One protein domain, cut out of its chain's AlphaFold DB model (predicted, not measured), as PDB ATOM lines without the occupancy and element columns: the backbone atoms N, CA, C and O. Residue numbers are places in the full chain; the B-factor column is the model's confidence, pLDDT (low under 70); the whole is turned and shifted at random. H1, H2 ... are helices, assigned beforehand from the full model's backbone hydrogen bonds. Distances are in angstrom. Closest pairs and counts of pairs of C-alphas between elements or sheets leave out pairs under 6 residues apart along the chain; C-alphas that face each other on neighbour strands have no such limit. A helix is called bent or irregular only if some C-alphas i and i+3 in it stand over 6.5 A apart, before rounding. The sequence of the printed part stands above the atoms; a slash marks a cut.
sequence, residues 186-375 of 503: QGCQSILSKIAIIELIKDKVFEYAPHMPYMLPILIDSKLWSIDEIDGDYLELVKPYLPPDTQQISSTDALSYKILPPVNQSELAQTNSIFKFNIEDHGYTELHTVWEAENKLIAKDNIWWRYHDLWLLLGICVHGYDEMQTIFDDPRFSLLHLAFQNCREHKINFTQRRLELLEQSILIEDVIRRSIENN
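AT A GLANCE: This is residues 186 to 375 of the 503 residues of the protein "Protein let-418" of Thelohanellus kitauei (UniProt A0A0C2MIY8). Two long helices, H9 and H1, cross at nearly a right angle, and H6, in the middle of the domain, packs on both, with H7 and H8 covering another side of it. H2, H3, H4 and long loops lie on the side of H6 away from H9, and residues 186 to 193 and 370 to 375 stick out. The printed part has 190 residues with nine named helices, H1 to H9 in order, and no named strand: all helix. It is compact, with a radius of gyration of the C-alphas of 17.2 A, and spans 52 by 42 by 31 A.

IN THESE COORDINATES: H9, residues 347 to 373, runs 38.3 A from C-alpha 347 at (10.241, 101.250, 12.291) to C-alpha 373 at (2.760, 63.858, 9.166). H1, residues 186 to 211, measures 38.8 A from C-alpha 186 at (-15.990, 85.180, 16.041). H6, residues 306 to 319, measures 20.0 A. H2 is residues 216 to 221, H3 234 to 241, H4 265 to 274, H5 287 to 296, H7 324 to 329 and H8 331 to 338. H1, H3 and H8 are irregular: C-alphas 207 and 210 are 7.2 A apart, 237 and 240 7.0 A, 332 and 335 7.7 A.

HOW THE PARTS SIT: H9 and H6 are the hubs, touching four helices each; they touch about perpendicular, at 86 degrees, closest at the C-alphas of Leu 358 and Asp 309, 7.7 A. By closest C-alphas, H9 touches H1 at Glu 359 and Ile 197, 6.7 A, and H7 at Ile 348 and Met 324, 6.4 A; H5 only just, with 3 pairs within 8 A, at Leu 357 and Leu 287, 6.7 A. H6 touches H1 at Cys 317 and Lys 202, 6.1 A, H7 at Gly 315 and Ile 327, 5.5 A, and H8 at His 308 and Leu 336, 6.3 A. H7 and H8 touch only at the corner. H2 and H4 are close to H6 but not clearly touching; H3 is near H2. Every O i to N i+4 pair is within hydrogen-bond range in H2, H5, H6, H7 and H9, against 19 of 22 in H1, 2 of 4 in H3, 5 of 6 in H4 and 1 of 4 in H8, where 4 of 5 O i to N i+3 pairs are.

THE WHOLE: The two farthest C-alphas, of Gln 186 and Gln 248, are 55.0 A apart. The printed part has no cut; the links H2 to H3, H3 to H4 and H4 to H5 are long. Mean pLDDT of the printed part is 79.1, with 49 residues under 70, among them 241 to 254.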
ATOM      1  N   GLN A 186     -17.072  84.512  16.766       60.22
ATOM      2  CA  GLN A 186     -15.990  85.180  16.041       60.22
ATOM      3  C   GLN A 186     -14.877  85.696  16.973       60.22
ATOM      4  O   GLN A 186     -13.706  85.715  16.600       60.22
ATOM      5  N   GLY A 187     -15.228  86.083  18.203       65.50
ATOM      6  CA  GLY A 187     -14.273  86.492  19.232       65.50
ATOM      7  C   GLY A 187     -13.455  85.316  19.762       65.50
ATOM      8  O   GLY A 187     -12.236  85.428  19.862       65.50
ATOM      9  N   CYS A 188     -14.094  84.173  20.036       67.69
ATOM     10  CA  CYS A 188     -13.391  82.951  20.447       67.69
ATOM     11  C   CYS A 188     -12.430  82.462  19.360       67.69
ATOM     12  O   CYS A 188     -11.275  82.170  19.660       67.69
ATOM     13  N   GLN A 189     -12.880  82.427  18.100       67.25
ATOM     14  CA  GLN A 189     -12.033  82.038  16.970       67.25
ATOM     15  C   GLN A 189     -10.827  82.971  16.830       67.25
ATOM     16  O   GLN A 189      -9.703  82.495  16.760       67.25
ATOM     17  N   SER A 190     -11.034  84.291  16.883       69.94
ATOM     18  CA  SER A 190      -9.936  85.264  16.805       69.94
ATOM     19  C   SER A 190      -8.903  85.085  17.924       69.94
ATOM     20  O   SER A 190      -7.703  85.118  17.658       69.94
ATOM     21  N   ILE A 191      -9.351  84.848  19.161       74.88
ATOM     22  CA  ILE A 191      -8.463  84.604  20.305       74.88
ATOM     23  C   ILE A 191      -7.669  83.312  20.115       74.88
ATOM     24  O   ILE A 191      -6.459  83.307  20.318       74.88
ATOM     25  N   LEU A 192      -8.332  82.226  19.710       74.56
ATOM     26  CA  LEU A 192      -7.673  80.943  19.477       74.56
ATOM     27  C   LEU A 192      -6.641  81.033  18.351       74.56
ATOM     28  O   LEU A 192      -5.539  80.522  18.511       74.56
ATOM     29  N   SER A 193      -6.956  81.732  17.259       74.06
ATOM     30  CA  SER A 193      -6.007  81.963  16.168       74.06
ATOM     31  C   SER A 193      -4.791  82.765  16.631       74.06
ATOM     32  O   SER A 193      -3.668  82.409  16.282       74.06
ATOM     33  N   LYS A 194      -4.990  83.794  17.469       79.19
ATOM     34  CA  LYS A 194      -3.886  84.561  18.071       79.19
ATOM     35  C   LYS A 194      -3.018  83.710  19.000       79.19
ATOM     36  O   LYS A 194      -1.798  83.778  18.938       79.19
ATOM     37  N   ILE A 195      -3.627  82.888  19.850       79.75
ATOM     38  CA  ILE A 195      -2.866  81.979  20.717       79.75
ATOM     39  C   ILE A 195      -2.073  80.989  19.856       79.75
ATOM     40  O   ILE A 195      -0.883  80.808  20.086       79.75
ATOM     41  N   ALA A 196      -2.704  80.400  18.839       80.62
ATOM     42  CA  ALA A 196      -2.061  79.441  17.951       80.62
ATOM     43  C   ALA A 196      -0.846  80.040  17.233       80.62
ATOM     44  O   ALA A 196       0.214  79.422  17.238       80.62
ATOM     45  N   ILE A 197      -0.961  81.246  16.662       83.12
ATOM     46  CA  ILE A 197       0.171  81.868  15.964       83.12
ATOM     47  C   ILE A 197       1.325  82.191  16.921       83.12
ATOM     48  O   ILE A 197       2.478  81.958  16.573       83.12
ATOM     49  N   ILE A 198       1.036  82.643  18.148       86.75
ATOM     50  CA  ILE A 198       2.071  82.905  19.158       86.75
ATOM     51  C   ILE A 198       2.809  81.614  19.533       86.75
ATOM     52  O   ILE A 198       4.034  81.633  19.655       86.75
ATOM     53  N   GLU A 199       2.100  80.495  19.690       85.81
ATOM     54  CA  GLU A 199       2.743  79.202  19.956       85.81
ATOM     55  C   GLU A 199       3.617  78.744  18.784       85.81
ATOM     56  O   GLU A 199       4.752  78.332  19.004       85.81
ATOM     57  N   LEU A 200       3.160  78.911  17.541       88.50
ATOM     58  CA  LEU A 200       3.981  78.593  16.369       88.50
ATOM     59  C   LEU A 200       5.242  79.466  16.281       88.50
ATOM     60  O   LEU A 200       6.309  78.977  15.915       88.50
ATOM     61  N   ILE A 201       5.142  80.748  16.640       92.75
ATOM     62  CA  ILE A 201       6.299  81.648  16.715       92.75
ATOM     63  C   ILE A 201       7.288  81.161  17.781       92.75
ATOM     64  O   ILE A 201       8.488  81.110  17.509       92.75
ATOM     65  N   LYS A 202       6.810  80.767  18.970       89.88
ATOM     66  CA  LYS A 202       7.667  80.201  20.027       89.88
ATOM     67  C   LYS A 202       8.375  78.945  19.550       89.88
ATOM     68  O   LYS A 202       9.592  78.874  19.687       89.88
ATOM     69  N   ASP A 203       7.644  78.009  18.949       88.75
ATOM     70  CA  ASP A 203       8.215  76.779  18.402       88.75
ATOM     71  C   ASP A 203       9.305  77.091  17.373       88.75
ATOM     72  O   ASP A 203      10.388  76.506  17.425       88.75
ATOM     73  N   LYS A 204       9.067  78.075  16.492       92.19
ATOM     74  CA  LYS A 204      10.052  78.491  15.491       92.19
ATOM     75  C   LYS A 204      11.289  79.126  16.124       92.19
ATOM     76  O   LYS A 204      12.404  78.823  15.722       92.19
ATOM     77  N   VAL A 205      11.130  79.977  17.134       91.69
ATOM     78  CA  VAL A 205      12.261  80.563  17.876       91.69
ATOM     79  C   VAL A 205      13.051  79.475  18.607       91.69
ATOM     80  O   VAL A 205      14.282  79.473  18.578       91.69
ATOM     81  N   PHE A 206      12.355  78.521  19.222       87.81
ATOM     82  CA  PHE A 206      12.958  77.430  19.975       87.81
ATOM     83  C   PHE A 206      13.690  76.410  19.102       87.81
ATOM     84  O   PHE A 206      14.711  75.881  19.534       87.81
ATOM     85  N   GLU A 207      13.237  76.189  17.867       87.00
ATOM     86  CA  GLU A 207      13.953  75.407  16.851       87.00
ATOM     87  C   GLU A 207      15.367  75.961  16.599       87.00
ATOM     88  O   GLU A 207      16.328  75.203  16.493       87.00
ATOM     89  N   TYR A 208      15.511  77.288  16.560       85.19
ATOM     90  CA  TYR A 208      16.780  77.951  16.257       85.19
ATOM     91  C   TYR A 208      17.617  78.323  17.485       85.19
ATOM     92  O   TYR A 208      18.812  78.585  17.336       85.19
ATOM     93  N   ALA A 209      17.039  78.336  18.688       82.88
ATOM     94  CA  ALA A 209      17.735  78.735  19.912       82.88
ATOM     95  C   ALA A 209      19.038  77.944  20.186       82.88
ATOM     96  O   ALA A 209      20.047  78.587  20.488       82.88
ATOM     97  N   PRO A 210      19.103  76.604  20.011       77.56
ATOM     98  CA  PRO A 210      20.346  75.844  20.202       77.56
ATOM     99  C   PRO A 210      21.446  76.206  19.197       77.56
ATOM    100  O   PRO A 210      22.634  76.124  19.502       77.56
ATOM    101  N   HIS A 211      21.053  76.627  17.995       76.38
ATOM    102  CA  HIS A 211      21.965  77.047  16.930       76.38
ATOM    103  C   HIS A 211      22.394  78.511  17.060       76.38
ATOM    104  O   HIS A 211      23.251  78.971  16.308       76.38
ATOM    105  N   MET A 212      21.813  79.236  18.021       76.69
ATOM    106  CA  MET A 212      22.015  80.661  18.238       76.69
ATOM    107  C   MET A 212      22.329  80.950  19.710       76.69
ATOM    108  O   MET A 212      21.461  81.407  20.457       76.69
ATOM    109  N   PRO A 213      23.587  80.768  20.145       68.75
ATOM    110  CA  PRO A 213      23.955  80.896  21.557       68.75
ATOM    111  C   PRO A 213      23.738  82.297  22.145       68.75
ATOM    112  O   PRO A 213      23.560  82.430  23.350       68.75
ATOM    113  N   TYR A 214      23.654  83.339  21.310       74.31
ATOM    114  CA  TYR A 214      23.252  84.694  21.714       74.31
ATOM    115  C   TYR A 214      21.783  84.807  22.163       74.31
ATOM    116  O   TYR A 214      21.412  85.728  22.882       74.31
ATOM    117  N   MET A 215      20.914  83.904  21.718       81.25
ATOM    118  CA  MET A 215      19.485  83.935  22.030       81.25
ATOM    119  C   MET A 215      19.186  83.274  23.375       81.25
ATOM    120  O   MET A 215      18.286  83.691  24.106       81.25
ATOM    121  N   LEU A 216      19.958  82.243  23.708       80.25
ATOM    122  CA  LEU A 216      19.685  81.351  24.825       80.25
ATOM    123  C   LEU A 216      19.676  82.078  26.185       80.25
ATOM    124  O   LEU A 216      18.707  81.901  26.927       80.25
ATOM    125  N   PRO A 217      20.615  82.998  26.493       82.50
ATOM    126  CA  PRO A 217      20.525  83.773  27.725       82.50
ATOM    127  C   PRO A 217      19.316  84.707  27.780       82.50
ATOM    128  O   PRO A 217      18.745  84.883  28.851       82.50
ATOM    129  N   ILE A 218      18.877  85.276  26.648       87.06
ATOM    130  CA  ILE A 218      17.666  86.112  26.596       87.06
ATOM    131  C   ILE A 218      16.436  85.268  26.947       87.06
ATOM    132  O   ILE A 218      15.593  85.712  27.729       87.06
ATOM    133  N   LEU A 219      16.339  84.051  26.406       86.75
ATOM    134  CA  LEU A 219      15.239  83.125  26.680       86.75
ATOM    135  C   LEU A 219      15.219  82.667  28.144       86.75
ATOM    136  O   LEU A 219      14.155  82.668  28.766       86.75
ATOM    137  N   ILE A 220      16.379  82.334  28.711       83.56
ATOM    138  CA  ILE A 220      16.505  81.906  30.111       83.56
ATOM    139  C   ILE A 220      16.169  83.052  31.073       83.56
ATOM    140  O   ILE A 220      15.339  82.881  31.970       83.56
ATOM    141  N   ASP A 221      16.746  84.241  30.866       84.12
ATOM    142  CA  ASP A 221      16.488  85.407  31.723       84.12
ATOM    143  C   ASP A 221      15.019  85.849  31.634       84.12
ATOM    144  O   ASP A 221      14.439  86.302  32.622       84.12
ATOM    145  N   SER A 222      14.382  85.641  30.477       86.31
ATOM    146  CA  SER A 222      12.953  85.909  30.259       86.31
ATOM    147  C   SER A 222      12.030  84.768  30.708       86.31
ATOM    148  O   SER A 222      10.820  84.843  30.484       86.31
ATOM    149  N   LYS A 223      12.577  83.718  31.341       85.69
ATOM    150  CA  LYS A 223      11.850  82.537  31.841       85.69
ATOM    151  C   LYS A 223      11.037  81.798  30.767       85.69
ATOM    152  O   LYS A 223       9.969  81.258  31.043       85.69
ATOM    153  N   LEU A 224      11.529  81.809  29.532       83.62
ATOM    154  CA  LEU A 224      10.955  81.083  28.395       83.62
ATOM    155  C   LEU A 224      11.573  79.695  28.209       83.62
ATOM    156  O   LEU A 224      10.929  78.834  27.626       83.62
ATOM    157  N   TRP A 225      12.801  79.499  28.694       80.81
ATOM    158  CA  TRP A 225      13.577  78.271  28.539       80.81
ATOM    159  C   TRP A 225      14.254  77.903  29.863       80.81
ATOM    160  O   TRP A 225      14.680  78.796  30.600       80.81
ATOM    161  N   SER A 226      14.362  76.606  30.171       78.69
ATOM    162  CA  SER A 226      15.064  76.123  31.367       78.69
ATOM    163  C   SER A 226      16.479  75.641  31.053       78.69
ATOM    164  O   SER A 226      16.688  74.897  30.098       78.69
ATOM    165  N   ILE A 227      17.452  75.999  31.897       71.62
ATOM    166  CA  ILE A 227      18.839  75.518  31.762       71.62
ATOM    167  C   ILE A 227      18.894  73.984  31.816       71.62
ATOM    168  O   ILE A 227      19.687  73.378  31.103       71.62
ATOM    169  N   ASP A 228      18.005  73.359  32.592       72.38
ATOM    170  CA  ASP A 228      17.932  71.899  32.744       72.38
ATOM    171  C   ASP A 228      17.572  71.161  31.440       72.38
ATOM    172  O   ASP A 228      17.726  69.946  31.357       72.38
ATOM    173  N   GLU A 229      17.060  71.876  30.433       69.94
ATOM    174  CA  GLU A 229      16.693  71.328  29.121       69.94
ATOM    175  C   GLU A 229      17.839  71.424  28.096       69.94
ATOM    176  O   GLU A 229      17.660  71.042  26.941       69.94
ATOM    177  N   ILE A 230      19.007  71.949  28.486       70.50
ATOM    178  CA  ILE A 230      20.175  72.093  27.612       70.50
ATOM    179  C   ILE A 230      21.083  70.869  27.764       70.50
ATOM    180  O   ILE A 230      21.584  70.579  28.851       70.50
ATOM    181  N   ASP A 231      21.354  70.189  26.652       64.31
ATOM    182  CA  ASP A 231      22.340  69.110  26.605       64.31
ATOM    183  C   ASP A 231      23.770  69.695  26.650       64.31
ATOM    184  O   ASP A 231      24.278  70.206  25.651       64.31
ATOM    185  N   GLY A 232      24.436  69.615  27.809       69.62
ATOM    186  CA  GLY A 232      25.841  70.019  27.998       69.62
ATOM    187  C   GLY A 232      26.043  71.211  28.942       69.62
ATOM    188  O   GLY A 232      25.096  71.715  29.542       69.62
ATOM    189  N   ASP A 233      27.295  71.661  29.109       74.56
ATOM    190  CA  ASP A 233      27.574  72.865  29.903       74.56
ATOM    191  C   ASP A 233      27.168  74.115  29.108       74.56
ATOM    192  O   ASP A 233      27.839  74.550  28.170       74.56
ATOM    193  N   TYR A 234      26.044  74.708  29.504       74.44
ATOM    194  CA  TYR A 234      25.520  75.946  28.938       74.44
ATOM    195  C   TYR A 234      26.554  77.087  28.917       74.44
ATOM    196  O   TYR A 234      26.606  77.855  27.952       74.44
ATOM    197  N   LEU A 235      27.425  77.187  29.931       74.31
ATOM    198  CA  LEU A 235      28.494  78.189  29.940       74.31
ATOM    199  C   LEU A 235      29.508  77.928  28.823       74.31
ATOM    200  O   LEU A 235      29.995  78.878  28.218       74.31
ATOM    201  N   GLU A 236      29.827  76.670  28.520       76.50
ATOM    202  CA  GLU A 236      30.711  76.326  27.400       76.50
ATOM    203  C   GLU A 236      30.092  76.649  26.042       76.50
ATOM    204  O   GLU A 236      30.805  77.113  25.156       76.50
ATOM    205  N   LEU A 237      28.774  76.494  25.895       72.94
ATOM    206  CA  LEU A 237      28.068  76.841  24.660       72.94
ATOM    207  C   LEU A 237      28.090  78.355  24.380       72.94
ATOM    208  O   LEU A 237      28.198  78.772  23.228       72.94
ATOM    209  N   VAL A 238      28.000  79.180  25.429       71.81
ATOM    210  CA  VAL A 238      27.889  80.647  25.317       71.81
ATOM    211  C   VAL A 238      29.257  81.351  25.338       71.81
ATOM    212  O   VAL A 238      29.411  82.390  24.700       71.81
ATOM    213  N   LYS A 239      30.280  80.787  26.000       73.56
ATOM    214  CA  LYS A 239      31.647  81.355  26.107       73.56
ATOM    215  C   LYS A 239      32.264  81.846  24.785       73.56
ATOM    216  O   LYS A 239      32.818  82.945  24.803       73.56
ATOM    217  N   PRO A 240      32.178  81.116  23.653       71.12
ATOM    218  CA  PRO A 240      32.750  81.561  22.376       71.12
ATOM    219  C   PRO A 240      32.129  82.853  21.834       71.12
ATOM    220  O   PRO A 240      32.726  83.521  20.995       71.12
ATOM    221  N   TYR A 241      30.931  83.185  22.308       67.44
ATOM    222  CA  TYR A 241      30.102  84.289  21.842       67.44
ATOM    223  C   TYR A 241      30.094  85.469  22.825       67.44
ATOM    224  O   TYR A 241      29.467  86.495  22.566       67.44
ATOM    225  N   LEU A 242      30.786  85.340  23.960       67.12
ATOM    226  CA  LEU A 242      30.977  86.428  24.910       67.12
ATOM    227  C   LEU A 242      32.215  87.255  24.540       67.12
ATOM    228  O   LEU A 242      33.207  86.699  24.055       67.12
ATOM    229  N   PRO A 243      32.209  88.571  24.828       67.31
ATOM    230  CA  PRO A 243      33.393  89.403  24.657       67.31
ATOM    231  C   PRO A 243      34.586  88.815  25.424       67.31
ATOM    232  O   PRO A 243      34.380  88.277  26.520       67.31
ATOM    233  N   PRO A 244      35.822  88.937  24.903       66.12
ATOM    234  CA  PRO A 244      37.017  88.319  25.486       66.12
ATOM    235  C   PRO A 244      37.234  88.697  26.960       66.12
ATOM    236  O   PRO A 244      37.601  87.843  27.765       66.12
ATOM    237  N   ASP A 245      36.879  89.926  27.342       64.50
ATOM    238  CA  ASP A 245      36.965  90.436  28.721       64.50
ATOM    239  C   ASP A 245      36.015  89.718  29.705       64.50
ATOM    240  O   ASP A 245      36.165  89.811  30.922       64.50
ATOM    241  N   THR A 246      35.047  88.963  29.183       62.16
ATOM    242  CA  THR A 246      33.988  88.263  29.927       62.16
ATOM    243  C   THR A 246      34.174  86.743  29.935       62.16
ATOM    244  O   THR A 246      33.331  86.017  30.448       62.16
ATOM    245  N   GLN A 247      35.280  86.210  29.412       61.97
ATOM    246  CA  GLN A 247      35.491  84.756  29.324       61.97
ATOM    247  C   GLN A 247      35.817  84.082  30.675       61.97
ATOM    248  O   GLN A 247      35.830  82.857  30.764       61.97
ATOM    249  N   GLN A 248      36.018  84.861  31.748       61.62
ATOM    250  CA  GLN A 248      36.237  84.373  33.121       61.62
ATOM    251  C   GLN A 248      34.943  84.244  33.952       61.62
ATOM    252  O   GLN A 248      34.982  84.255  35.183       61.62
ATOM    253  N   ILE A 249      33.774  84.155  33.313       66.69
ATOM    254  CA  ILE A 249      32.500  83.999  34.025       66.69
ATOM    255  C   ILE A 249      32.362  82.575  34.591       66.69
ATOM    256  O   ILE A 249      32.444  81.590  33.859       66.69
ATOM    257  N   SER A 250      32.089  82.488  35.896       63.16
ATOM    258  CA  SER A 250      31.785  81.249  36.628       63.16
ATOM    259  C   SER A 250      30.308  81.099  37.025       63.16
ATOM    260  O   SER A 250      29.932  80.053  37.543       63.16
ATOM    261  N   SER A 251      29.477  82.127  36.796       69.25
ATOM    262  CA  SER A 251      28.035  82.127  37.100       69.25
ATOM    263  C   SER A 251      27.199  82.351  35.841       69.25
ATOM    264  O   SER A 251      27.546  83.160  34.982       69.25
ATOM    265  N   THR A 252      26.068  81.659  35.750       65.44
ATOM    266  CA  THR A 252      25.085  81.797  34.670       65.44
ATOM    267  C   THR A 252      24.187  83.031  34.811       65.44
ATOM    268  O   THR A 252      23.406  83.315  33.903       65.44
ATOM    269  N   ASP A 253      24.297  83.783  35.910       65.06
ATOM    270  CA  ASP A 253      23.393  84.891  36.214       65.06
ATOM    271  C   ASP A 253      23.615  86.111  35.300       65.06
ATOM    272  O   ASP A 253      24.736  86.613  35.138       65.06
ATOM    273  N   ALA A 254      22.507  86.627  34.752       66.12
ATOM    274  CA  ALA A 254      22.440  87.846  33.941       66.12
ATOM    275  C   ALA A 254      23.329  87.821  32.681       66.12
ATOM    276  O   ALA A 254      23.840  88.855  32.237       66.12
ATOM    277  N   LEU A 255      23.509  86.636  32.089       73.25
ATOM    278  CA  LEU A 255      24.242  86.468  30.835       73.25
ATOM    279  C   LEU A 255      23.567  87.194  29.655       73.25
ATOM    280  O   LEU A 255      24.277  87.593  28.733       73.25
ATOM    281  N   SER A 256      22.247  87.444  29.685       72.19
ATOM    282  CA  SER A 256      21.562  88.136  28.574       72.19
ATOM    283  C   SER A 256      22.046  89.560  28.336       72.19
ATOM    284  O   SER A 256      22.085  89.998  27.193       72.19
ATOM    285  N   TYR A 257      22.472  90.264  29.386       67.94
ATOM    286  CA  TYR A 257      22.987  91.634  29.286       67.94
ATOM    287  C   TYR A 257      24.475  91.696  28.921       67.94
ATOM    288  O   TYR A 257      24.998  92.776  28.656       67.94
ATOM    289  N   LYS A 258      25.168  90.551  28.945       67.69
ATOM    290  CA  LYS A 258      26.599  90.437  28.621       67.69
ATOM    291  C   LYS A 258      26.844  89.980  27.188       67.69
ATOM    292  O   LYS A 258      27.957  90.115  26.686       67.69
ATOM    293  N   ILE A 259      25.815  89.455  26.532       63.72
ATOM    294  CA  ILE A 259      25.825  89.277  25.088       63.72
ATOM    295  C   ILE A 259      25.812  90.652  24.444       63.72
ATOM    296  O   ILE A 259      24.862  91.418  24.605       63.72
ATOM    297  N   LEU A 260      26.861  90.941  23.685       63.41
ATOM    298  CA  LEU A 260      26.851  92.064  22.768       63.41
ATOM    299  C   LEU A 260      26.277  91.550  21.441       63.41
ATOM    300  O   LEU A 260      26.951  90.760  20.775       63.41
ATOM    301  N   PRO A 261      25.039  91.921  21.052       66.19
ATOM    302  CA  PRO A 261      24.612  91.707  19.675       66.19
ATOM    303  C   PRO A 261      25.569  92.460  18.735       66.19
ATOM    304  O   PRO A 261      26.215  93.413  19.182       66.19
ATOM    305  N   PRO A 262      25.657  92.074  17.447       69.00
ATOM    306  CA  PRO A 262      26.420  92.823  16.453       69.00
ATOM    307  C   PRO A 262      26.158  94.319  16.590       69.00
ATOM    308  O   PRO A 262      24.999  94.728  16.603       69.00
ATOM    309  N   VAL A 263      27.215  95.122  16.726       70.88
ATOM    310  CA  VAL A 263      27.098  96.560  17.042       70.88
ATOM    311  C   VAL A 263      27.178  97.424  15.781       70.88
ATOM    312  O   VAL A 263      26.864  98.614  15.796       70.88
ATOM    313  N   ASN A 264      27.606  96.828  14.669       73.00
ATOM    314  CA  ASN A 264      27.764  97.478  13.376       73.00
ATOM    315  C   ASN A 264      27.365  96.538  12.225       73.00
ATOM    316  O   ASN A 264      27.222  95.324  12.391       73.00
ATOM    317  N   GLN A 265      27.200  97.109  11.028       71.62
ATOM    318  CA  GLN A 265      26.808  96.347   9.838       71.62
ATOM    319  C   GLN A 265      27.862  95.306   9.409       71.62
ATOM    320  O   GLN A 265      27.509  94.301   8.797       71.62
ATOM    321  N   SER A 266      29.142  95.502   9.744       71.38
ATOM    322  CA  SER A 266      30.223  94.571   9.391       71.38
ATOM    323  C   SER A 266      30.173  93.279  10.214       71.38
ATOM    324  O   SER A 266      30.257  92.189   9.653       71.38
ATOM    325  N   GLU A 267      29.976  93.385  11.527       69.88
ATOM    326  CA  GLU A 267      29.745  92.247  12.427       69.88
ATOM    327  C   GLU A 267      28.445  91.526  12.070       69.88
ATOM    328  O   GLU A 267      28.389  90.296  12.019       69.88
ATOM    329  N   LEU A 268      27.404  92.286  11.727       70.56
ATOM    330  CA  LEU A 268      26.142  91.730  11.260       70.56
ATOM    331  C   LEU A 268      26.323  90.920   9.967       70.56
ATOM    332  O   LEU A 268      25.790  89.818   9.849       70.56
ATOM    333  N   ALA A 269      27.120  91.409   9.016       68.94
ATOM    334  CA  ALA A 269      27.420  90.668   7.795       68.94
ATOM    335  C   ALA A 269      28.183  89.360   8.071       68.94
ATOM    336  O   ALA A 269      27.888  88.335   7.456       68.94
ATOM    337  N   GLN A 270      29.111  89.361   9.036       66.88
ATOM    338  CA  GLN A 270      29.828  88.152   9.454       66.88
ATOM    339  C   GLN A 270      28.893  87.129  10.110       66.88
ATOM    340  O   GLN A 270      28.920  85.957   9.732       66.88
ATOM    341  N   THR A 271      28.016  87.551  11.028       64.38
ATOM    342  CA  THR A 271      27.066  86.629  11.689       64.38
ATOM    343  C   THR A 271      26.135  85.925  10.699       64.38
ATOM    344  O   THR A 271      25.931  84.715  10.788       64.38
ATOM    345  N   ASN A 272      25.654  86.639   9.682       63.97
ATOM    346  CA  ASN A 272      24.807  86.066   8.635       63.97
ATOM    347  C   ASN A 272      25.531  85.098   7.682       63.97
ATOM    348  O   ASN A 272      24.877  84.322   6.990       63.97
ATOM    349  N   SER A 273      26.866  85.125   7.617       62.50
ATOM    350  CA  SER A 273      27.631  84.151   6.820       62.50
ATOM    351  C   SER A 273      27.718  82.771   7.488       62.50
ATOM    352  O   SER A 273      27.941  81.769   6.811       62.50
ATOM    353  N   ILE A 274      27.513  82.723   8.808       62.78
ATOM    354  CA  ILE A 274      27.629  81.519   9.641       62.78
ATOM    355  C   ILE A 274      26.258  80.865   9.841       62.78
ATOM    356  O   ILE A 274      26.152  79.640   9.867       62.78
ATOM    357  N   PHE A 275      25.205  81.674   9.965       69.25
ATOM    358  CA  PHE A 275      23.863  81.218  10.307       69.25
ATOM    359  C   PHE A 275      22.816  81.730   9.319       69.25
ATOM    360  O   PHE A 275      22.807  82.906   8.953       69.25
ATOM    361  N   LYS A 276      21.880  80.855   8.934       75.19
ATOM    362  CA  LYS A 276      20.785  81.193   8.023       75.19
ATOM    363  C   LYS A 276      19.442  80.787   8.620       75.19
ATOM    364  O   LYS A 276      19.088  79.614   8.620       75.19
ATOM    365  N   PHE A 277      18.678  81.782   9.057       87.69
ATOM    366  CA  PHE A 277      17.274  81.603   9.411       87.69
ATOM    367  C   PHE A 277      16.441  81.247   8.168       87.69
ATOM    368  O   PHE A 277      16.646  81.810   7.080       87.69
ATOM    369  N   ASN A 278      15.509  80.310   8.326       90.25
ATOM    370  CA  ASN A 278      14.610  79.870   7.269       90.25
ATOM    371  C   ASN A 278      13.217  79.498   7.807       90.25
ATOM    372  O   ASN A 278      13.078  78.948   8.900       90.25
ATOM    373  N   ILE A 279      12.203  79.763   6.990       89.69
ATOM    374  CA  ILE A 279      10.822  79.308   7.164       89.69
ATOM    375  C   ILE A 279      10.498  78.490   5.912       89.69
ATOM    376  O   ILE A 279      10.864  78.894   4.813       89.69
ATOM    377  N   GLU A 280       9.904  77.313   6.062       85.94
ATOM    378  CA  GLU A 280       9.620  76.399   4.948       85.94
ATOM    379  C   GLU A 280       8.191  76.597   4.434       85.94
ATOM    380  O   GLU A 280       7.334  75.716   4.507       85.94
ATOM    381  N   ASP A 281       7.923  77.778   3.883       77.38
ATOM    382  CA  ASP A 281       6.597  78.125   3.361       77.38
ATOM    383  C   ASP A 281       6.335  77.596   1.940       77.38
ATOM    384  O   ASP A 281       5.256  77.815   1.401       77.38
ATOM    385  N   HIS A 282       7.327  76.953   1.311       72.56
ATOM    386  CA  HIS A 282       7.271  76.369  -0.034       72.56
ATOM    387  C   HIS A 282       6.797  77.326  -1.151       72.56
ATOM    388  O   HIS A 282       6.295  76.875  -2.181       72.56
ATOM    389  N   GLY A 283       6.978  78.640  -0.980       71.50
ATOM    390  CA  GLY A 283       6.573  79.652  -1.960       71.50
ATOM    391  C   GLY A 283       5.077  79.972  -1.962       71.50
ATOM    392  O   GLY A 283       4.587  80.587  -2.907       71.50
ATOM    393  N   TYR A 284       4.342  79.570  -0.922       74.62
ATOM    394  CA  TYR A 284       2.950  79.983  -0.729       74.62
ATOM    395  C   TYR A 284       2.818  81.410  -0.166       74.62
ATOM    396  O   TYR A 284       1.709  81.943  -0.143       74.62
ATOM    397  N   THR A 285       3.916  82.039   0.272       82.25
ATOM    398  CA  THR A 285       3.957  83.470   0.613       82.25
ATOM    399  C   THR A 285       5.054  84.200  -0.155       82.25
ATOM    400  O   THR A 285       5.916  83.596  -0.794       82.25
ATOM    401  N   GLU A 286       5.047  85.527  -0.066       83.50
ATOM    402  CA  GLU A 286       6.061  86.376  -0.693       83.50
ATOM    403  C   GLU A 286       7.386  86.419   0.091       83.50
ATOM    404  O   GLU A 286       8.343  87.042  -0.369       83.50
ATOM    405  N   LEU A 287       7.491  85.750   1.248       88.62
ATOM    406  CA  LEU A 287       8.641  85.856   2.152       88.62
ATOM    407  C   LEU A 287       9.976  85.565   1.462       88.62
ATOM    408  O   LEU A 287      10.924  86.341   1.589       88.62
ATOM    409  N   HIS A 288      10.060  84.482   0.688       86.25
ATOM    410  CA  HIS A 288      11.299  84.126  -0.006       86.25
ATOM    411  C   HIS A 288      11.653  85.119  -1.113       86.25
ATOM    412  O   HIS A 288      12.827  85.454  -1.278       86.25
ATOM    413  N   THR A 289      10.655  85.643  -1.826       87.38
ATOM    414  CA  THR A 289      10.849  86.691  -2.836       87.38
ATOM    415  C   THR A 289      11.358  87.979  -2.198       87.38
ATOM    416  O   THR A 289      12.298  88.591  -2.710       87.38
ATOM    417  N   VAL A 290      10.794  88.362  -1.052       89.00
ATOM    418  CA  VAL A 290      11.238  89.527  -0.285       89.00
ATOM    419  C   VAL A 290      12.673  89.329   0.206       89.00
ATOM    420  O   VAL A 290      13.516  90.191  -0.037       89.00
ATOM    421  N   TRP A 291      13.002  88.169   0.778       88.88
ATOM    422  CA  TRP A 291      14.374  87.841   1.179       88.88
ATOM    423  C   TRP A 291      15.368  87.895   0.016       88.88
ATOM    424  O   TRP A 291      16.499  88.349   0.187       88.88
ATOM    425  N   GLU A 292      14.991  87.422  -1.171       85.94
ATOM    426  CA  GLU A 292      15.848  87.504  -2.357       85.94
ATOM    427  C   GLU A 292      16.064  88.943  -2.833       85.94
ATOM    428  O   GLU A 292      17.171  89.288  -3.254       85.94
ATOM    429  N   ALA A 293      15.026  89.778  -2.781       86.00
ATOM    430  CA  ALA A 293      15.128  91.191  -3.119       86.00
ATOM    431  C   ALA A 293      16.020  91.941  -2.116       86.00
ATOM    432  O   ALA A 293      16.943  92.643  -2.531       86.00
ATOM    433  N   GLU A 294      15.808  91.725  -0.814       85.75
ATOM    434  CA  GLU A 294      16.612  92.283   0.281       85.75
ATOM    435  C   GLU A 294      18.088  91.876   0.142       85.75
ATOM    436  O   GLU A 294      18.974  92.727   0.176       85.75
ATOM    437  N   ASN A 295      18.369  90.604  -0.155       80.75
ATOM    438  CA  ASN A 295      19.738  90.124  -0.356       80.75
ATOM    439  C   ASN A 295      20.470  90.805  -1.529       80.75
ATOM    440  O   ASN A 295      21.688  90.975  -1.487       80.75
ATOM    441  N   LYS A 296      19.759  91.214  -2.585       79.81
ATOM    442  CA  LYS A 296      20.365  91.930  -3.726       79.81
ATOM    443  C   LYS A 296      20.700  93.379  -3.393       79.81
ATOM    444  O   LYS A 296      21.561  93.973  -4.041       79.81
ATOM    445  N   LEU A 297      20.030  93.953  -2.400       72.94
ATOM    446  CA  LEU A 297      20.239  95.333  -1.996       72.94
ATOM    447  C   LEU A 297      21.469  95.503  -1.093       72.94
ATOM    448  O   LEU A 297      21.808  96.654  -0.836       72.94
ATOM    449  N   ILE A 298      22.147  94.412  -0.655       64.25
ATOM    450  CA  ILE A 298      23.243  94.371   0.367       64.25
ATOM    451  C   ILE A 298      24.336  95.421   0.161       64.25
ATOM    452  O   ILE A 298      24.938  95.882   1.123       64.25
ATOM    453  N   ALA A 299      24.503  95.911  -1.060       60.44
ATOM    454  CA  ALA A 299      25.445  96.967  -1.390       60.44
ATOM    455  C   ALA A 299      24.976  98.426  -1.130       60.44
ATOM    456  O   ALA A 299      25.747  99.329  -1.435       60.44
ATOM    457  N   LYS A 300      23.741  98.701  -0.667       58.06
ATOM    458  CA  LYS A 300      23.106 100.045  -0.753       58.06
ATOM    459  C   LYS A 300      22.572 100.660   0.561       58.06
ATOM    460  O   LYS A 300      21.653 101.469   0.512       58.06
ATOM    461  N   ASP A 301      23.159 100.338   1.712       61.16
ATOM    462  CA  ASP A 301      22.974 101.093   2.971       61.16
ATOM    463  C   ASP A 301      21.575 101.115   3.618       61.16
ATOM    464  O   ASP A 301      21.199 102.124   4.204       61.16
ATOM    465  N   ASN A 302      20.821 100.013   3.605       58.75
ATOM    466  CA  ASN A 302      20.033  99.574   4.774       58.75
ATOM    467  C   ASN A 302      19.165  98.384   4.436       58.75
ATOM    468  O   ASN A 302      18.332  98.468   3.535       58.75
ATOM    469  N   ILE A 303      19.340  97.275   5.152       72.06
ATOM    470  CA  ILE A 303      18.617  96.067   4.786       72.06
ATOM    471  C   ILE A 303      18.269  95.309   6.024       72.06
ATOM    472  O   ILE A 303      19.094  95.061   6.898       72.06
ATOM    473  N   TRP A 304      17.010  94.952   6.058       84.56
ATOM    474  CA  TRP A 304      16.462  93.980   6.951       84.56
ATOM    475  C   TRP A 304      16.846  92.580   6.455       84.56
ATOM    476  O   TRP A 304      16.514  92.186   5.345       84.56
ATOM    477  N   TRP A 305      17.619  91.845   7.248       82.44
ATOM    478  CA  TRP A 305      18.094  90.485   6.927       82.44
ATOM    479  C   TRP A 305      17.209  89.446   7.607       82.44
ATOM    480  O   TRP A 305      16.585  89.738   8.625       82.44
ATOM    481  N   ARG A 306      17.291  88.192   7.147       86.81
ATOM    482  CA  ARG A 306      16.636  87.038   7.793       86.81
ATOM    483  C   ARG A 306      16.941  86.932   9.289       86.81
ATOM    484  O   ARG A 306      16.107  86.503  10.073       86.81
ATOM    485  N   TYR A 307      18.136  87.345   9.696       83.31
ATOM    486  CA  TYR A 307      18.512  87.390  11.104       83.31
ATOM    487  C   TYR A 307      17.658  88.363  11.935       83.31
ATOM    488  O   TYR A 307      17.332  88.067  13.080       83.31
ATOM    489  N   HIS A 308      17.234  89.489  11.353       89.31
ATOM    490  CA  HIS A 308      16.326  90.429  12.012       89.31
ATOM    491  C   HIS A 308      14.915  89.863  12.128       89.31
ATOM    492  O   HIS A 308      14.248  90.167  13.107       89.31
ATOM    493  N   ASP A 309      14.477  89.014  11.190       93.62
ATOM    494  CA  ASP A 309      13.212  88.287  11.342       93.62
ATOM    495  C   ASP A 309      13.251  87.402  12.584       93.62
ATOM    496  O   ASP A 309      12.375  87.502  13.436       93.62
ATOM    497  N   LEU A 310      14.312  86.608  12.749       92.00
ATOM    498  CA  LEU A 310      14.479  85.779  13.942       92.00
ATOM    499  C   LEU A 310      14.553  86.622  15.227       92.00
ATOM    500  O   LEU A 310      13.935  86.267  16.230       92.00
ATOM    501  N   TRP A 311      15.262  87.756  15.198       91.44
ATOM    502  CA  TRP A 311      15.356  88.668  16.345       91.44
ATOM    503  C   TRP A 311      14.022  89.356  16.666       91.44
ATOM    504  O   TRP A 311      13.694  89.562  17.833       91.44
ATOM    505  N   LEU A 312      13.225  89.674  15.644       94.75
ATOM    506  CA  LEU A 312      11.874  90.204  15.793       94.75
ATOM    507  C   LEU A 312      10.954  89.159  16.436       94.75
ATOM    508  O   LEU A 312      10.275  89.474  17.411       94.75
ATOM    509  N   LEU A 313      10.979  87.911  15.954       96.12
ATOM    510  CA  LEU A 313      10.208  86.804  16.531       96.12
ATOM    511  C   LEU A 313      10.611  86.530  17.986       96.12
ATOM    512  O   LEU A 313       9.745  86.354  18.843       96.12
ATOM    513  N   LEU A 314      11.910  86.577  18.300       94.00
ATOM    514  CA  LEU A 314      12.401  86.512  19.677       94.00
ATOM    515  C   LEU A 314      11.831  87.653  20.534       94.00
ATOM    516  O   LEU A 314      11.411  87.420  21.666       94.00
ATOM    517  N   GLY A 315      11.788  88.875  19.995       94.19
ATOM    518  CA  GLY A 315      11.210  90.038  20.667       94.19
ATOM    519  C   GLY A 315       9.745  89.820  21.020       94.19
ATOM    520  O   GLY A 315       9.343  90.063  22.157       94.19
ATOM    521  N   ILE A 316       8.975  89.262  20.085       95.38
ATOM    522  CA  ILE A 316       7.575  88.883  20.304       95.38
ATOM    523  C   ILE A 316       7.457  87.808  21.381       95.38
ATOM    524  O   ILE A 316       6.644  87.942  22.297       95.38
ATOM    525  N   CYS A 317       8.313  86.785  21.339       93.88
ATOM    526  CA  CYS A 317       8.350  85.753  22.367       93.88
ATOM    527  C   CYS A 317       8.621  86.322  23.755       93.88
ATOM    528  O   CYS A 317       8.016  85.826  24.697       93.88
ATOM    529  N   VAL A 318       9.499  87.322  23.899       92.56
ATOM    530  CA  VAL A 318       9.931  87.906  25.183       92.56
ATOM    531  C   VAL A 318       8.939  88.941  25.715       92.56
ATOM    532  O   VAL A 318       8.477  88.816  26.854       92.56
ATOM    533  N   HIS A 319       8.598  89.935  24.900       93.44
ATOM    534  CA  HIS A 319       7.833  91.115  25.309       93.44
ATOM    535  C   HIS A 319       6.326  90.961  25.125       93.44
ATOM    536  O   HIS A 319       5.558  91.604  25.841       93.44
ATOM    537  N   GLY A 320       5.914  90.051  24.245       91.81
ATOM    538  CA  GLY A 320       4.523  89.817  23.909       91.81
ATOM    539  C   GLY A 320       4.159  90.312  22.513       91.81
ATOM    540  O   GLY A 320       4.791  91.191  21.927       91.81
ATOM    541  N   TYR A 321       3.106  89.708  21.988       89.31
ATOM    542  CA  TYR A 321       2.469  90.032  20.726       89.31
ATOM    543  C   TYR A 321       1.875  91.449  20.754       89.31
ATOM    544  O   TYR A 321       1.320  91.864  21.769       89.31
ATOM    545  N   ASP A 322       1.991  92.178  19.642       84.31
ATOM    546  CA  ASP A 322       1.588  93.587  19.466       84.31
ATOM    547  C   ASP A 322       2.384  94.648  20.277       84.31
ATOM    548  O   ASP A 322       2.138  95.846  20.127       84.31
ATOM    549  N   GLU A 323       3.410  94.274  21.052       90.50
ATOM    550  CA  GLU A 323       4.175  95.190  21.928       90.50
ATOM    551  C   GLU A 323       5.478  95.729  21.292       90.50
ATOM    552  O   GLU A 323       6.530  95.819  21.934       90.50
ATOM    553  N   MET A 324       5.420  96.129  20.016       92.75
ATOM    554  CA  MET A 324       6.593  96.531  19.209       92.75
ATOM    555  C   MET A 324       7.456  97.618  19.852       92.75
ATOM    556  O   MET A 324       8.682  97.563  19.785       92.75
ATOM    557  N   GLN A 325       6.827  98.611  20.480       91.50
ATOM    558  CA  GLN A 325       7.554  99.701  21.125       91.50
ATOM    559  C   GLN A 325       8.437  99.177  22.263       91.50
ATOM    560  O   GLN A 325       9.607  99.535  22.337       91.50
ATOM    561  N   THR A 326       7.912  98.268  23.089       92.88
ATOM    562  CA  THR A 326       8.666  97.700  24.214       92.88
ATOM    563  C   THR A 326       9.847  96.845  23.757       92.88
ATOM    564  O   THR A 326      10.887  96.869  24.408       92.88
ATOM    565  N   ILE A 327       9.718  96.155  22.615       93.88
ATOM    566  CA  ILE A 327      10.820  95.412  21.986       93.88
ATOM    567  C   ILE A 327      11.933  96.384  21.591       93.88
ATOM    568  O   ILE A 327      13.098  96.153  21.891       93.88
ATOM    569  N   PHE A 328      11.584  97.497  20.943       91.19
ATOM    570  CA  PHE A 328      12.564  98.509  20.552       91.19
ATOM    571  C   PHE A 328      13.174  99.256  21.747       91.19
ATOM    572  O   PHE A 328      14.295  99.746  21.637       91.19
ATOM    573  N   ASP A 329      12.474  99.368  22.870       91.38
ATOM    574  CA  ASP A 329      13.013 100.020  24.067       91.38
ATOM    575  C   ASP A 329      13.982  99.110  24.848       91.38
ATOM    576  O   ASP A 329      14.749  99.603  25.677       91.38
ATOM    577  N   ASP A 330      13.998  97.801  24.574       89.50
ATOM    578  CA  ASP A 330      14.916  96.849  25.199       89.50
ATOM    579  C   ASP A 330      16.305  96.863  24.516       89.50
ATOM    580  O   ASP A 330      16.434  96.517  23.334       89.50
ATOM    581  N   PRO A 331      17.388  97.201  25.248       86.00
ATOM    582  CA  PRO A 331      18.746  97.242  24.699       86.00
ATOM    583  C   PRO A 331      19.233  95.915  24.094       86.00
ATOM    584  O   PRO A 331      20.063  95.924  23.180       86.00
ATOM    585  N   ARG A 332      18.706  94.772  24.557       85.31
ATOM    586  CA  ARG A 332      19.039  93.431  24.037       85.31
ATOM    587  C   ARG A 332      18.579  93.247  22.585       85.31
ATOM    588  O   ARG A 332      19.134  92.433  21.847       85.31
ATOM    589  N   PHE A 333      17.609  94.046  22.141       88.38
ATOM    590  CA  PHE A 333      17.087  94.068  20.774       88.38
ATOM    591  C   PHE A 333      17.653  95.222  19.939       88.38
ATOM    592  O   PHE A 333      17.126  95.536  18.872       88.38
ATOM    593  N   SER A 334      18.768  95.822  20.373       84.81
ATOM    594  CA  SER A 334      19.422  96.932  19.669       84.81
ATOM    595  C   SER A 334      19.812  96.624  18.222       84.81
ATOM    596  O   SER A 334      19.816  97.529  17.387       84.81
ATOM    597  N   LEU A 335      20.016  95.344  17.899       84.44
ATOM    598  CA  LEU A 335      20.162  94.839  16.535       84.44
ATOM    599  C   LEU A 335      19.044  95.326  15.595       84.44
ATOM    600  O   LEU A 335      19.311  95.700  14.457       84.44
ATOM    601  N   LEU A 336      17.794  95.373  16.066       88.56
ATOM    602  CA  LEU A 336      16.676  95.848  15.253       88.56
ATOM    603  C   LEU A 336      16.814  97.336  14.915       88.56
ATOM    604  O   LEU A 336      16.402  97.736  13.833       88.56
ATOM    605  N   HIS A 337      17.424  98.157  15.781       85.12
ATOM    606  CA  HIS A 337      17.668  99.575  15.477       85.12
ATOM    607  C   HIS A 337      18.717  99.766  14.382       85.12
ATOM    608  O   HIS A 337      18.610 100.732  13.625       85.12
ATOM    609  N   LEU A 338      19.696  98.859  14.260       80.94
ATOM    610  CA  LEU A 338      20.723  98.931  13.212       80.94
ATOM    611  C   LEU A 338      20.101  98.912  11.813       80.94
ATOM    612  O   LEU A 338      20.515  99.687  10.951       80.94
ATOM    613  N   ALA A 339      19.046  98.117  11.617       81.62
ATOM    614  CA  ALA A 339      18.310  98.050  10.356       81.62
ATOM    615  C   ALA A 339      17.615  99.372   9.975       81.62
ATOM    616  O   ALA A 339      17.238  99.550   8.817       81.62
ATOM    617  N   PHE A 340      17.459 100.313  10.914       84.62
ATOM    618  CA  PHE A 340      16.773 101.584  10.676       84.62
ATOM    619  C   PHE A 340      17.681 102.817  10.684       84.62
ATOM    620  O   PHE A 340      17.182 103.907  10.426       84.62
ATOM    621  N   GLN A 341      18.995 102.678  10.908       78.25
ATOM    622  CA  GLN A 341      19.909 103.830  11.018       78.25
ATOM    623  C   GLN A 341      19.903 104.752   9.786       78.25
ATOM    624  O   GLN A 341      19.911 105.971   9.941       78.25
ATOM    625  N   ASN A 342      19.805 104.183   8.584       72.12
ATOM    626  CA  ASN A 342      19.720 104.909   7.314       72.12
ATOM    627  C   ASN A 342      18.344 104.757   6.618       72.12
ATOM    628  O   ASN A 342      18.191 105.109   5.447       72.12
ATOM    629  N   CYS A 343      17.318 104.235   7.308       73.31
ATOM    630  CA  CYS A 343      15.980 104.027   6.748       73.31
ATOM    631  C   CYS A 343      15.109 105.243   7.043       73.31
ATOM    632  O   CYS A 343      15.025 105.708   8.175       73.31
ATOM    633  N   ARG A 344      14.371 105.708   6.032       73.19
ATOM    634  CA  ARG A 344      13.350 106.758   6.208       73.19
ATOM    635  C   ARG A 344      12.007 106.214   6.695       73.19
ATOM    636  O   ARG A 344      11.108 106.983   7.019       73.19
ATOM    637  N   GLU A 345      11.854 104.897   6.688       80.44
ATOM    638  CA  GLU A 345      10.610 104.226   7.024       80.44
ATOM    639  C   GLU A 345      10.382 104.148   8.537       80.44
ATOM    640  O   GLU A 345      11.309 103.936   9.319       80.44
ATOM    641  N   HIS A 346       9.127 104.313   8.960       85.25
ATOM    642  CA  HIS A 346       8.767 104.247  10.371       85.25
ATOM    643  C   HIS A 346       8.895 102.809  10.893       85.25
ATOM    644  O   HIS A 346       8.108 101.937  10.514       85.25
ATOM    645  N   LYS A 347       9.855 102.583  11.800       88.44
ATOM    646  CA  LYS A 347      10.241 101.250  12.291       88.44
ATOM    647  C   LYS A 347       9.071 100.375  12.748       88.44
ATOM    648  O   LYS A 347       9.006  99.219  12.358       88.44
ATOM    649  N   ILE A 348       8.104 100.935  13.482       89.44
ATOM    650  CA  ILE A 348       6.952 100.176  14.003       89.44
ATOM    651  C   ILE A 348       6.051  99.682  12.865       89.44
ATOM    652  O   ILE A 348       5.614  98.537  12.867       89.44
ATOM    653  N   ASN A 349       5.800 100.525  11.859       90.44
ATOM    654  CA  ASN A 349       4.910 100.169  10.750       90.44
ATOM    655  C   ASN A 349       5.586  99.159   9.817       90.44
ATOM    656  O   ASN A 349       4.918  98.359   9.163       90.44
ATOM    657  N   PHE A 350       6.914  99.234   9.702       92.44
ATOM    658  CA  PHE A 350       7.699  98.221   9.012       92.44
ATOM    659  C   PHE A 350       7.622  96.880   9.741       92.44
ATOM    660  O   PHE A 350       7.222  95.893   9.132       92.44
ATOM    661  N   THR A 351       7.932  96.840  11.041       93.25
ATOM    662  CA  THR A 351       7.959  95.574  11.786       93.25
ATOM    663  C   THR A 351       6.587  94.933  11.922       93.25
ATOM    664  O   THR A 351       6.513  93.713  11.917       93.25
ATOM    665  N   GLN A 352       5.502  95.712  11.976       92.25
ATOM    666  CA  GLN A 352       4.137  95.174  11.952       92.25
ATOM    667  C   GLN A 352       3.820  94.456  10.636       92.25
ATOM    668  O   GLN A 352       3.468  93.284  10.661       92.25
ATOM    669  N   ARG A 353       4.034  95.105   9.482       92.75
ATOM    670  CA  ARG A 353       3.843  94.449   8.172       92.75
ATOM    671  C   ARG A 353       4.771  93.255   7.986       92.75
ATOM    672  O   ARG A 353       4.387  92.252   7.393       92.75
ATOM    673  N   ARG A 354       6.007  93.354   8.489       94.69
ATOM    674  CA  ARG A 354       6.954  92.242   8.437       94.69
ATOM    675  C   ARG A 354       6.486  91.070   9.293       94.69
ATOM    676  O   ARG A 354       6.579  89.936   8.838       94.69
ATOM    677  N   LEU A 355       5.954  91.336  10.485       95.62
ATOM    678  CA  LEU A 355       5.376  90.313  11.348       95.62
ATOM    679  C   LEU A 355       4.176  89.635  10.674       95.62
ATOM    680  O   LEU A 355       4.147  88.414  10.642       95.62
ATOM    681  N   GLU A 356       3.257  90.387  10.062       93.19
ATOM    682  CA  GLU A 356       2.109  89.816   9.331       93.19
ATOM    683  C   GLU A 356       2.549  88.820   8.243       93.19
ATOM    684  O   GLU A 356       1.963  87.745   8.108       93.19
ATOM    685  N   LEU A 357       3.612  89.140   7.495       93.81
ATOM    686  CA  LEU A 357       4.177  88.223   6.503       93.81
ATOM    687  C   LEU A 357       4.785  86.978   7.165       93.81
ATOM    688  O   LEU A 357       4.492  85.862   6.747       93.81
ATOM    689  N   LEU A 358       5.594  87.149   8.218       96.44
ATOM    690  CA  LEU A 358       6.208  86.029   8.943       96.44
ATOM    691  C   LEU A 358       5.160  85.098   9.562       96.44
ATOM    692  O   LEU A 358       5.328  83.881   9.525       96.44
ATOM    693  N   GLU A 359       4.074  85.649  10.101       90.94
ATOM    694  CA  GLU A 359       2.955  84.881  10.641       90.94
ATOM    695  C   GLU A 359       2.319  83.998   9.573       90.94
ATOM    696  O   GLU A 359       2.109  82.805   9.798       90.94
ATOM    697  N   GLN A 360       2.047  84.563   8.396       87.50
ATOM    698  CA  GLN A 360       1.504  83.808   7.271       87.50
ATOM    699  C   GLN A 360       2.451  82.677   6.863       87.50
ATOM    700  O   GLN A 360       2.008  81.540   6.702       87.50
ATOM    701  N   SER A 361       3.750  82.956   6.751       87.94
ATOM    702  CA  SER A 361       4.740  81.961   6.335       87.94
ATOM    703  C   SER A 361       4.901  80.833   7.361       87.94
ATOM    704  O   SER A 361       4.910  79.664   6.981       87.94
ATOM    705  N   ILE A 362       4.974  81.156   8.657       89.69
ATOM    706  CA  ILE A 362       5.074  80.166   9.744       89.69
ATOM    707  C   ILE A 362       3.804  79.315   9.825       89.69
ATOM    708  O   ILE A 362       3.879  78.099  10.009       89.69
ATOM    709  N   LEU A 363       2.632  79.938   9.670       82.75
ATOM    710  CA  LEU A 363       1.361  79.224   9.649       82.75
ATOM    711  C   LEU A 363       1.320  78.219   8.495       82.75
ATOM    712  O   LEU A 363       0.906  77.081   8.695       82.75
ATOM    713  N   ILE A 364       1.773  78.608   7.302       77.75
ATOM    714  CA  ILE A 364       1.812  77.697   6.155       77.75
ATOM    715  C   ILE A 364       2.829  76.574   6.359       77.75
ATOM    716  O   ILE A 364       2.500  75.419   6.091       77.75
ATOM    717  N   GLU A 365       4.022  76.877   6.875       83.75
ATOM    718  CA  GLU A 365       5.022  75.860   7.206       83.75
ATOM    719  C   GLU A 365       4.432  74.784   8.133       83.75
ATOM    720  O   GLU A 365       4.551  73.587   7.864       83.75
ATOM    721  N   ASP A 366       3.742  75.193   9.200       82.00
ATOM    722  CA  ASP A 366       3.096  74.266  10.131       82.00
ATOM    723  C   ASP A 366       1.998  73.428   9.469       82.00
ATOM    724  O   ASP A 366       1.904  72.219   9.691       82.00
ATOM    725  N   VAL A 367       1.206  74.039   8.595       74.44
ATOM    726  CA  VAL A 367       0.146  73.345   7.859       74.44
ATOM    727  C   VAL A 367       0.726  72.297   6.918       74.44
ATOM    728  O   VAL A 367       0.221  71.173   6.869       74.44
ATOM    729  N   ILE A 368       1.808  72.625   6.211       68.25
ATOM    730  CA  ILE A 368       2.519  71.685   5.343       68.25
ATOM    731  C   ILE A 368       3.092  70.545   6.181       68.25
ATOM    732  O   ILE A 368       2.821  69.379   5.881       68.25
ATOM    733  N   ARG A 369       3.791  70.858   7.276       76.69
ATOM    734  CA  ARG A 369       4.360  69.863   8.192       76.69
ATOM    735  C   ARG A 369       3.300  68.873   8.684       76.69
ATOM    736  O   ARG A 369       3.455  67.666   8.510       76.69
ATOM    737  N   ARG A 370       2.164  69.372   9.185       69.56
ATOM    738  CA  ARG A 370       1.044  68.534   9.648       69.56
ATOM    739  C   ARG A 370       0.385  67.745   8.521       69.56
ATOM    740  O   ARG A 370      -0.089  66.634   8.759       69.56
ATOM    741  N   SER A 371       0.313  68.295   7.308       63.81
ATOM    742  CA  SER A 371      -0.253  67.576   6.160       63.81
ATOM    743  C   SER A 371       0.577  66.339   5.797       63.81
ATOM    744  O   SER A 371       0.008  65.275   5.536       63.81
ATOM    745  N   ILE A 372       1.907  66.467   5.871       63.66
ATOM    746  CA  ILE A 372       2.871  65.393   5.626       63.66
ATOM    747  C   ILE A 372       2.774  64.339   6.733       63.66
ATOM    748  O   ILE A 372       2.588  63.160   6.439       63.66
ATOM    749  N   GLU A 373       2.830  64.756   8.001       68.25
ATOM    750  CA  GLU A 373       2.760  63.858   9.166       68.25
ATOM    751  C   GLU A 373       1.486  63.003   9.178       68.25
ATOM    752  O   GLU A 373       1.526  61.811   9.483       68.25
ATOM    753  N   ASN A 374       0.351  63.593   8.798       58.66
ATOM    754  CA  ASN A 374      -0.939  62.906   8.805       58.66
ATOM    755  C   ASN A 374      -1.245  62.151   7.501       58.66
ATOM    756  O   ASN A 374      -2.348  61.618   7.356       58.66
ATOM    757  N   ASN A 375      -0.310  62.107   6.542       55.09
ATOM    758  CA  ASN A 375      -0.530  61.569   5.195       55.09
ATOM    759  C   ASN A 375      -1.821  62.101   4.547       55.09
ATOM    760  O   ASN A 375      -2.471  61.412   3.754       55.09
TER     761      ASN A 375